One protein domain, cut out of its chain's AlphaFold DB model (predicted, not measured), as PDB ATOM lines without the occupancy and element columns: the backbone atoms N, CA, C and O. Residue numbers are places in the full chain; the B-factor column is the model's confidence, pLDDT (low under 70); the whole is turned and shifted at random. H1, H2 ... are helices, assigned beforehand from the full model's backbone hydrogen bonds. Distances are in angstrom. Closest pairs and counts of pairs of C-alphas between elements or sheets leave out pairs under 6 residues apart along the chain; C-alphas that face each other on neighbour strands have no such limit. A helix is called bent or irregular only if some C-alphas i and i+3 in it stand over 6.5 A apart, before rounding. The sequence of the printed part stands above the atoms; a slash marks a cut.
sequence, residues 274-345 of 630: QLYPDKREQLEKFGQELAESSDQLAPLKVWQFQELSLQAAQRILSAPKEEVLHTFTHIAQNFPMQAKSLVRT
ATOM      1  N   GLN A 274     -59.990 -34.251  61.021       75.56
ATOM      2  CA  GLN A 274     -60.526 -34.647  62.330       75.56
ATOM      3  C   GLN A 274     -59.701 -34.073  63.493       75.56
ATOM      4  O   GLN A 274     -60.273 -33.681  64.506       75.56
ATOM      5  N   LEU A 275     -58.373 -33.989  63.343       76.88
ATOM      6  CA  LEU A 275     -57.458 -33.503  64.385       76.88
ATOM      7  C   LEU A 275     -57.423 -31.974  64.515       76.88
ATOM      8  O   LEU A 275     -57.221 -31.468  65.616       76.88
ATOM      9  N   TYR A 276     -57.643 -31.239  63.418       75.94
ATOM     10  CA  TYR A 276     -57.658 -29.771  63.409       75.94
ATOM     11  C   TYR A 276     -58.951 -29.220  62.775       75.94
ATOM     12  O   TYR A 276     -58.942 -28.798  61.614       75.94
ATOM     13  N   PRO A 277     -60.074 -29.185  63.525       75.31
ATOM     14  CA  PRO A 277     -61.371 -28.722  63.018       75.31
ATOM     15  C   PRO A 277     -61.374 -27.253  62.573       75.31
ATOM     16  O   PRO A 277     -62.085 -26.900  61.634       75.31
ATOM     17  N   ASP A 278     -60.538 -26.420  63.199       77.50
ATOM     18  CA  ASP A 278     -60.478 -24.969  62.969       77.50
ATOM     19  C   ASP A 278     -59.752 -24.578  61.667       77.50
ATOM     20  O   ASP A 278     -59.815 -23.429  61.241       77.50
ATOM     21  N   LYS A 279     -59.047 -25.519  61.017       75.25
ATOM     22  CA  LYS A 279     -58.221 -25.267  59.817       75.25
ATOM     23  C   LYS A 279     -58.666 -26.056  58.586       75.25
ATOM     24  O   LYS A 279     -57.873 -26.285  57.673       75.25
ATOM     25  N   ARG A 280     -59.936 -26.463  58.538       73.88
ATOM     26  CA  ARG A 280     -60.486 -27.279  57.441       73.88
ATOM     27  C   ARG A 280     -60.289 -26.661  56.060       73.88
ATOM     28  O   ARG A 280     -59.804 -27.359  55.180       73.88
ATOM     29  N   GLU A 281     -60.561 -25.367  55.894       73.75
ATOM     30  CA  GLU A 281     -60.384 -24.685  54.600       73.75
ATOM     31  C   GLU A 281     -58.916 -24.638  54.143       73.75
ATOM     32  O   GLU A 281     -58.623 -24.705  52.954       73.75
ATOM     33  N   GLN A 282     -57.970 -24.530  55.080       72.19
ATOM     34  CA  GLN A 282     -56.537 -24.507  54.769       72.19
ATOM     35  C   GLN A 282     -56.019 -25.907  54.429       72.19
ATOM     36  O   GLN A 282     -55.217 -26.051  53.514       72.19
ATOM     37  N   LEU A 283     -56.506 -26.937  55.129       71.31
ATOM     38  CA  LEU A 283     -56.203 -28.344  54.840       71.31
ATOM     39  C   LEU A 283     -56.809 -28.806  53.513       71.31
ATOM     40  O   LEU A 283     -56.240 -29.661  52.845       71.31
ATOM     41  N   GLU A 284     -57.943 -28.235  53.121       72.19
ATOM     42  CA  GLU A 284     -58.570 -28.489  51.828       72.19
ATOM     43  C   GLU A 284     -57.811 -27.815  50.683       72.19
ATOM     44  O   GLU A 284     -57.523 -28.475  49.690       72.19
ATOM     45  N   LYS A 285     -57.372 -26.559  50.857       73.88
ATOM     46  CA  LYS A 285     -56.456 -25.893  49.912       73.88
ATOM     47  C   LYS A 285     -55.127 -26.636  49.776       73.88
ATOM     48  O   LYS A 285     -54.660 -26.840  48.667       73.88
ATOM     49  N   PHE A 286     -54.555 -27.092  50.889       72.88
ATOM     50  CA  PHE A 286     -53.320 -27.878  50.893       72.88
ATOM     51  C   PHE A 286     -53.500 -29.241  50.209       72.88
ATOM     52  O   PHE A 286     -52.656 -29.658  49.423       72.88
ATOM     53  N   GLY A 287     -54.626 -29.916  50.456       66.94
ATOM     54  CA  GLY A 287     -54.984 -31.154  49.767       66.94
ATOM     55  C   GLY A 287     -55.170 -30.966  48.263       66.94
ATOM     56  O   GLY A 287     -54.705 -31.791  47.486       66.94
ATOM     57  N   GLN A 288     -55.786 -29.856  47.847       65.25
ATOM     58  CA  GLN A 288     -55.905 -29.479  46.437       65.25
ATOM     59  C   GLN A 288     -54.540 -29.167  45.816       65.25
ATOM     60  O   GLN A 288     -54.261 -29.653  44.729       65.25
ATOM     61  N   GLU A 289     -53.662 -28.436  46.505       64.81
ATOM     62  CA  GLU A 289     -52.292 -28.175  46.037       64.81
ATOM     63  C   GLU A 289     -51.481 -29.471  45.859       64.81
ATOM     64  O   GLU A 289     -50.772 -29.607  44.864       64.81
ATOM     65  N   LEU A 290     -51.632 -30.440  46.770       63.53
ATOM     66  CA  LEU A 290     -50.985 -31.757  46.706       63.53
ATOM     67  C   LEU A 290     -51.569 -32.666  45.612       63.53
ATOM     68  O   LEU A 290     -50.841 -33.369  44.912       63.53
ATOM     69  N   ALA A 291     -52.892 -32.660  45.439       58.59
ATOM     70  CA  ALA A 291     -53.546 -33.389  44.356       58.59
ATOM     71  C   ALA A 291     -53.138 -32.806  42.992       58.59
ATOM     72  O   ALA A 291     -52.814 -33.546  42.062       58.59
ATOM     73  N   GLU A 292     -53.062 -31.477  42.894       54.47
ATOM     74  CA  GLU A 292     -52.632 -30.757  41.697       54.47
ATOM     75  C   GLU A 292     -51.138 -30.910  41.384       54.47
ATOM     76  O   GLU A 292     -50.787 -30.839  40.202       54.47
ATOM     77  N   SER A 293     -50.278 -31.115  42.392       54.25
ATOM     78  CA  SER A 293     -48.859 -31.457  42.208       54.25
ATOM     79  C   SER A 293     -48.648 -32.925  41.832       54.25
ATOM     80  O   SER A 293     -47.640 -33.253  41.199       54.25
ATOM     81  N   SER A 294     -49.596 -33.803  42.177       51.41
ATOM     82  CA  SER A 294     -49.576 -35.216  41.783       51.41
ATOM     83  C   SER A 294     -49.927 -35.430  40.303       51.41
ATOM     84  O   SER A 294     -49.423 -36.364  39.676       51.41
ATOM     85  N   ASP A 295     -50.717 -34.526  39.713       54.25
ATOM     86  CA  ASP A 295     -51.158 -34.595  38.318       54.25
ATOM     87  C   ASP A 295     -50.121 -33.938  37.381       54.25
ATOM     88  O   ASP A 295     -50.300 -32.843  36.839       54.25
ATOM     89  N   GLN A 296     -48.964 -34.600  37.258       55.66
ATOM     90  CA  GLN A 296     -47.720 -34.058  36.683       55.66
ATOM     91  C   GLN A 296     -47.758 -33.792  35.164       55.66
ATOM     92  O   GLN A 296     -46.829 -33.183  34.636       55.66
ATOM     93  N   LEU A 297     -48.796 -34.240  34.445       60.41
ATOM     94  CA  LEU A 297     -48.871 -34.207  32.972       60.41
ATOM     95  C   LEU A 297     -50.275 -33.828  32.445       60.41
ATOM     96  O   LEU A 297     -50.741 -34.361  31.435       60.41
ATOM     97  N   ALA A 298     -50.973 -32.913  33.121       60.19
ATOM     98  CA  ALA A 298     -52.250 -32.393  32.627       60.19
ATOM     99  C   ALA A 298     -52.055 -31.522  31.357       60.19
ATOM    100  O   ALA A 298     -51.149 -30.684  31.328       60.19
ATOM    101  N   PRO A 299     -52.890 -31.682  30.311       63.47
ATOM    102  CA  PRO A 299     -52.781 -30.908  29.074       63.47
ATOM    103  C   PRO A 299     -53.116 -29.427  29.305       63.47
ATOM    104  O   PRO A 299     -54.076 -29.091  30.000       63.47
ATOM    105  N   LEU A 300     -52.328 -28.541  28.693       68.50
ATOM    106  CA  LEU A 300     -52.571 -27.098  28.692       68.50
ATOM    107  C   LEU A 300     -53.454 -26.696  27.508       68.50
ATOM    108  O   LEU A 300     -53.426 -27.321  26.449       68.50
ATOM    109  N   LYS A 301     -54.216 -25.616  27.686       71.75
ATOM    110  CA  LYS A 301     -55.077 -25.056  26.636       71.75
ATOM    111  C   LYS A 301     -54.280 -24.145  25.701       71.75
ATOM    112  O   LYS A 301     -53.312 -23.517  26.125       71.75
ATOM    113  N   VAL A 302     -54.710 -24.011  24.443       72.38
ATOM    114  CA  VAL A 302     -53.957 -23.312  23.378       72.38
ATOM    115  C   VAL A 302     -53.593 -21.865  23.746       72.38
ATOM    116  O   VAL A 302     -52.462 -21.438  23.527       72.38
ATOM    117  N   TRP A 303     -54.501 -21.112  24.376       69.31
ATOM    118  CA  TRP A 303     -54.224 -19.723  24.779       69.31
ATOM    119  C   TRP A 303     -53.197 -19.602  25.911       69.31
ATOM    120  O   TRP A 303     -52.543 -18.571  26.037       69.31
ATOM    121  N   GLN A 304     -53.025 -20.645  26.726       75.44
ATOM    122  CA  GLN A 304     -52.054 -20.646  27.823       75.44
ATOM    123  C   GLN A 304     -50.615 -20.748  27.302       75.44
ATOM    124  O   GLN A 304     -49.693 -20.322  27.989       75.44
ATOM    125  N   PHE A 305     -50.415 -21.251  26.079       75.81
ATOM    126  CA  PHE A 305     -49.094 -21.326  25.455       75.81
ATOM    127  C   PHE A 305     -48.580 -19.974  24.949       75.81
ATOM    128  O   PHE A 305     -47.369 -19.781  24.889       75.81
ATOM    129  N   GLN A 306     -49.465 -19.028  24.611       77.25
ATOM    130  CA  GLN A 306     -49.062 -17.762  23.980       77.25
ATOM    131  C   GLN A 306     -48.199 -16.880  24.892       77.25
ATOM    132  O   GLN A 306     -47.276 -16.228  24.414       77.25
ATOM    133  N   GLU A 307     -48.475 -16.864  26.199       82.81
ATOM    134  CA  GLU A 307     -47.736 -16.036  27.167       82.81
ATOM    135  C   GLU A 307     -46.740 -16.834  28.019       82.81
ATOM    136  O   GLU A 307     -46.056 -16.258  28.868       82.81
ATOM    137  N   LEU A 308     -46.608 -18.141  27.778       86.75
ATOM    138  CA  LEU A 308     -45.818 -19.041  28.620       86.75
ATOM    139  C   LEU A 308     -44.331 -18.657  28.671       86.75
ATOM    140  O   LEU A 308     -43.695 -18.767  29.719       86.75
ATOM    141  N   SER A 309     -43.774 -18.163  27.563       87.50
ATOM    142  CA  SER A 309     -42.384 -17.689  27.494       87.50
ATOM    143  C   SER A 309     -42.152 -16.444  28.358       87.50
ATOM    144  O   SER A 309     -41.169 -16.372  29.097       87.50
ATOM    145  N   LEU A 310     -43.086 -15.487  28.335       88.81
ATOM    146  CA  LEU A 310     -43.038 -14.279  29.164       88.81
ATOM    147  C   LEU A 310     -43.223 -14.612  30.647       88.81
ATOM    148  O   LEU A 310     -42.539 -14.050  31.499       88.81
ATOM    149  N   GLN A 311     -44.113 -15.555  30.949       89.81
ATOM    150  CA  GLN A 311     -44.353 -16.087  32.290       89.81
ATOM    151  C   GLN A 311     -43.114 -16.783  32.863       89.81
ATOM    152  O   GLN A 311     -42.702 -16.505  33.991       89.81
ATOM    153  N   ALA A 312     -42.455 -17.624  32.061       90.56
ATOM    154  CA  ALA A 312     -41.184 -18.243  32.421       90.56
ATOM    155  C   ALA A 312     -40.113 -17.185  32.723       90.56
ATOM    156  O   ALA A 312     -39.493 -17.222  33.787       90.56
ATOM    157  N   ALA A 313     -39.946 -16.202  31.835       91.12
ATOM    158  CA  ALA A 313     -38.974 -15.127  32.013       91.12
ATOM    159  C   ALA A 313     -39.254 -14.292  33.276       91.12
ATOM    160  O   ALA A 313     -38.344 -14.040  34.066       91.12
ATOM    161  N   GLN A 314     -40.518 -13.940  33.529       91.38
ATOM    162  CA  GLN A 314     -40.931 -13.230  34.741       91.38
ATOM    163  C   GLN A 314     -40.612 -14.044  36.003       91.38
ATOM    164  O   GLN A 314     -40.120 -13.490  36.988       91.38
ATOM    165  N   ARG A 315     -40.847 -15.364  35.985       89.69
ATOM    166  CA  ARG A 315     -40.531 -16.252  37.112       89.69
ATOM    167  C   ARG A 315     -39.034 -16.280  37.406       89.69
ATOM    168  O   ARG A 315     -38.660 -16.200  38.576       89.69
ATOM    169  N   ILE A 316     -38.206 -16.355  36.366       91.56
ATOM    170  CA  ILE A 316     -36.741 -16.344  36.470       91.56
ATOM    171  C   ILE A 316     -36.252 -15.005  37.036       91.56
ATOM    172  O   ILE A 316     -35.453 -14.991  37.967       91.56
ATOM    173  N   LEU A 317     -36.781 -13.883  36.544       90.44
ATOM    174  CA  LEU A 317     -36.400 -12.542  37.004       90.44
ATOM    175  C   LEU A 317     -36.904 -12.213  38.414       90.44
ATOM    176  O   LEU A 317     -36.285 -11.421  39.117       90.44
ATOM    177  N   SER A 318     -38.019 -12.816  38.833       89.06
ATOM    178  CA  SER A 318     -38.550 -12.667  40.194       89.06
ATOM    179  C   SER A 318     -37.735 -13.414  41.256       89.06
ATOM    180  O   SER A 318     -37.925 -13.170  42.448       89.06
ATOM    181  N   ALA A 319     -36.856 -14.337  40.849       90.38
ATOM    182  CA  ALA A 319     -36.013 -15.088  41.769       90.38
ATOM    183  C   ALA A 319     -34.891 -14.204  42.360       90.38
ATOM    184  O   ALA A 319     -34.458 -13.236  41.728       90.38
ATOM    185  N   PRO A 320     -34.383 -14.526  43.564       91.75
ATOM    186  CA  PRO A 320     -33.204 -13.865  44.121       91.75
ATOM    187  C   PRO A 320     -32.015 -13.953  43.159       91.75
ATOM    188  O   PRO A 320     -31.796 -15.005  42.565       91.75
ATOM    189  N   LYS A 321     -31.215 -12.882  43.041       88.81
ATOM    190  CA  LYS A 321     -30.107 -12.770  42.064       88.81
ATOM    191  C   LYS A 321     -29.150 -13.970  42.055       88.81
ATOM    192  O   LYS A 321     -28.671 -14.346  40.992       88.81
ATOM    193  N   GLU A 322     -28.890 -14.561  43.216       90.00
ATOM    194  CA  GLU A 322     -27.998 -15.719  43.376       90.00
ATOM    195  C   GLU A 322     -28.612 -17.021  42.828       90.00
ATOM    196  O   GLU A 322     -27.895 -17.894  42.348       90.00
ATOM    197  N   GLU A 323     -29.941 -17.130  42.828       91.38
ATOM    198  CA  GLU A 323     -30.690 -18.321  42.417       91.38
ATOM    199  C   GLU A 323     -31.271 -18.214  40.998       91.38
ATOM    200  O   GLU A 323     -31.854 -19.182  40.508       91.38
ATOM    201  N   VAL A 324     -31.122 -17.071  40.315       93.75
ATOM    202  CA  VAL A 324     -31.687 -16.840  38.969       93.75
ATOM    203  C   VAL A 324     -31.213 -17.905  37.981       93.75
ATOM    204  O   VAL A 324     -32.035 -18.528  37.310       93.75
ATOM    205  N   LEU A 325     -29.902 -18.162  37.926       92.12
ATOM    206  CA  LEU A 325     -29.330 -19.155  37.012       92.12
ATOM    207  C   LEU A 325     -29.773 -20.577  37.365       92.12
ATOM    208  O   LEU A 325     -30.102 -21.346  36.473       92.12
ATOM    209  N   HIS A 326     -29.845 -20.912  38.655       91.81
ATOM    210  CA  HIS A 326     -30.329 -22.219  39.100       91.81
ATOM    211  C   HIS A 326     -31.822 -22.417  38.787       91.81
ATOM    212  O   HIS A 326     -32.260 -23.494  38.392       91.81
ATOM    213  N   THR A 327     -32.626 -21.364  38.932       90.94
ATOM    214  CA  THR A 327     -34.051 -21.384  38.582       90.94
ATOM    215  C   THR A 327     -34.230 -21.533  37.075       90.94
ATOM    216  O   THR A 327     -35.070 -22.315  36.633       90.94
ATOM    217  N   PHE A 328     -33.411 -20.835  36.284       92.81
ATOM    218  CA  PHE A 328     -33.379 -20.972  34.831       92.81
ATOM    219  C   PHE A 328     -33.023 -22.399  34.402       92.81
ATOM    220  O   PHE A 328     -33.775 -22.995  33.633       92.81
ATOM    221  N   THR A 329     -31.942 -22.984  34.935       91.81
ATOM    222  CA  THR A 329     -31.542 -24.359  34.594       91.81
ATOM    223  C   THR A 329     -32.603 -25.371  35.004       91.81
ATOM    224  O   THR A 329     -32.928 -26.262  34.223       91.81
ATOM    225  N   HIS A 330     -33.209 -25.207  36.180       90.19
ATOM    226  CA  HIS A 330     -34.277 -26.084  36.646       90.19
ATOM    227  C   HIS A 330     -35.534 -26.008  35.763       90.19
ATOM    228  O   HIS A 330     -36.122 -27.043  35.444       90.19
ATOM    229  N   ILE A 331     -35.944 -24.803  35.346       90.62
ATOM    230  CA  ILE A 331     -37.081 -24.615  34.430       90.62
ATOM    231  C   ILE A 331     -36.758 -25.192  33.052       90.62
ATOM    232  O   ILE A 331     -37.601 -25.885  32.493       90.62
ATOM    233  N   ALA A 332     -35.558 -24.951  32.519       90.62
ATOM    234  CA  ALA A 332     -35.154 -25.442  31.205       90.62
ATOM    235  C   ALA A 332     -35.075 -26.980  31.155       90.62
ATOM    236  O   ALA A 332     -35.588 -27.589  30.223       90.62
ATOM    237  N   GLN A 333     -34.496 -27.619  32.179       89.81
ATOM    238  CA  GLN A 333     -34.348 -29.081  32.239       89.81
ATOM    239  C   GLN A 333     -35.676 -29.813  32.472       89.81
ATOM    240  O   GLN A 333     -35.864 -30.915  31.962       89.81
ATOM    241  N   ASN A 334     -36.605 -29.209  33.222       87.00
ATOM    242  CA  ASN A 334     -37.869 -29.838  33.626       87.00
ATOM    243  C   ASN A 334     -39.103 -29.108  33.069       87.00
ATOM    244  O   ASN A 334     -40.172 -29.124  33.689       87.00
ATOM    245  N   PHE A 335     -38.971 -28.458  31.908       86.69
ATOM    246  CA  PHE A 335     -39.988 -27.546  31.375       86.69
ATOM    247  C   PHE A 335     -41.396 -28.162  31.277       86.69
ATOM    248  O   PHE A 335     -42.333 -27.541  31.786       86.69
ATOM    249  N   PRO A 336     -41.590 -29.387  30.737       83.25
ATOM    250  CA  PRO A 336     -42.926 -29.979  30.632       83.25
ATOM    251  C   PRO A 336     -43.632 -30.160  31.983       83.25
ATOM    252  O   PRO A 336     -44.839 -29.967  32.069       83.25
ATOM    253  N   MET A 337     -42.885 -30.471  33.048       81.38
ATOM    254  CA  MET A 337     -43.440 -30.624  34.399       81.38
ATOM    255  C   MET A 337     -43.771 -29.272  35.043       81.38
ATOM    256  O   MET A 337     -44.699 -29.163  35.841       81.38
ATOM    257  N   GLN A 338     -43.009 -28.227  34.712       82.81
ATOM    258  CA  GLN A 338     -43.174 -26.893  35.292       82.81
ATOM    259  C   GLN A 338     -44.208 -26.036  34.553       82.81
ATOM    260  O   GLN A 338     -44.700 -25.060  35.119       82.81
ATOM    261  N   ALA A 339     -44.585 -26.395  33.323       82.25
ATOM    262  CA  ALA A 339     -45.435 -25.575  32.464       82.25
ATOM    263  C   ALA A 339     -46.755 -25.137  33.138       82.25
ATOM    264  O   ALA A 339     -47.111 -23.962  33.089       82.25
ATOM    265  N   LYS A 340     -47.440 -26.030  33.867       80.62
ATOM    266  CA  LYS A 340     -48.678 -25.700  34.608       80.62
ATOM    267  C   LYS A 340     -48.454 -24.672  35.724       80.62
ATOM    268  O   LYS A 340     -49.291 -23.798  35.938       80.62
ATOM    269  N   SER A 341     -47.321 -24.764  36.419       82.62
ATOM    270  CA  SER A 341     -46.925 -23.807  37.459       82.62
ATOM    271  C   SER A 341     -46.638 -22.427  36.860       82.62
ATOM    272  O   SER A 341     -47.057 -21.406  37.405       82.62
ATOM    273  N   LEU A 342     -46.004 -22.394  35.684       84.75
ATOM    274  CA  LEU A 342     -45.667 -21.155  34.982       84.75
ATOM    275  C   LEU A 342     -46.907 -20.379  34.523       84.75
ATOM    276  O   LEU A 342     -46.927 -19.158  34.671       84.75
ATOM    277  N   VAL A 343     -47.975 -21.062  34.095       83.88
ATOM    278  CA  VAL A 343     -49.239 -20.416  33.680       83.88
ATOM    279  C   VAL A 343     -49.870 -19.557  34.782       83.88
ATOM    280  O   VAL A 343     -50.569 -18.587  34.492       83.88
ATOM    281  N   ARG A 344     -49.616 -19.876  36.056       81.56
ATOM    282  CA  ARG A 344     -50.136 -19.107  37.200       81.56
ATOM    283  C   ARG A 344     -49.361 -17.815  37.461       81.56
ATOM    284  O   ARG A 344     -49.809 -16.991  38.258       81.56
ATOM    285  N   THR A 345     -48.198 -17.635  36.843       85.25
ATOM    286  CA  THR A 345     -47.369 -16.452  37.080       85.25
ATOM    287  C   THR A 345     -47.947 -15.241  36.357       85.25
ATOM    288  O   THR A 345     -48.280 -15.283  35.174       85.25
TER     289      THR A 345
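This is residues 274 to 345 of the 630 residues of an uncharacterized protein of Cuerna arida (UniProt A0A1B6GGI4). One long helix, H1, sticks out as a free arm with its residues 277 to 291, and the rest of the printed part is a small head of short helices. In the head, H3 and H4 fold back on each other as a hairpin, H5 packs on H3 crosswise, and the short H2 lies at the start of the head, just before H3. The printed part has 72 residues with five named helices, H1 to H5 in chain order, and no named strand; the class is all helix, with no strand residue in a named element. The whole is loose, with a radius of gyration of the C-alphas of 15.4 A, and flat, spanning 42 by 33 by 18 A, and the arm makes much of the length.

The longest helix, H1, holds residues 277 to 294 and measures 25.1 A, from C-alpha 277 at (-61.371, -28.722, 63.018) to C-alpha 294 at (-49.576, -35.216, 41.783). It has a kink of 32 degrees near residue 284 and is irregular, with C-alphas 278 and 281 8.4 A apart. H2 is residues 302 to 306. H3, residues 308 to 317, and H4, residues 324 to 333, each measure 14.2 A. H5, residues 335 to 343, measures 11.9 A and ends at C-alpha 343 at (-49.239, -20.416, 33.680); it is irregular too, with C-alphas 337 and 340 7.2 A apart.

H1 touches no helix; it is near H5, with 5 pairs of C-alphas within 10 A, and it is apart from H2, H3 and H4. H5 touches H3 about perpendicular, at 86 degrees, and their closest C-alphas, those of Gln 311 and Leu 342, are 5.9 A apart. H3 and H4 form a helical hairpin: they touch, with the closest C-alphas, those of Ile 316 and Val 324, 5.7 A apart, and run opposite ways at a shallow tilt of 32 degrees, only just short of steep. H4 and H5 are close but not clearly touching, with the closest C-alphas, those of Ile 331 and Gln 338, 6.6 A apart. H2 and H5 are also close but not clearly touching, with the C-alphas of Gln 304 and Val 343 closest at 6.5 A. H2 and H3 meet only through their link, and H2 is apart from H4. In H3 and H4 every O i to N i+4 pair is within hydrogen-bond range; in H1 it is 12 of 14, in H5 3 of 5, and in H2 0 of 1, beside 2 of 2 O i to N i+3 pairs.

The C-alphas of Leu 275 and Gln 306 are the two farthest apart, at 44.2 A. Residues 274 to 291 stand free; the body without them spans 32 by 23 by 16 A. The printed part has no cut, and no link is long. The mean pLDDT of the printed part is 79.0, with residues 287 to 300 and residue 303 under 70.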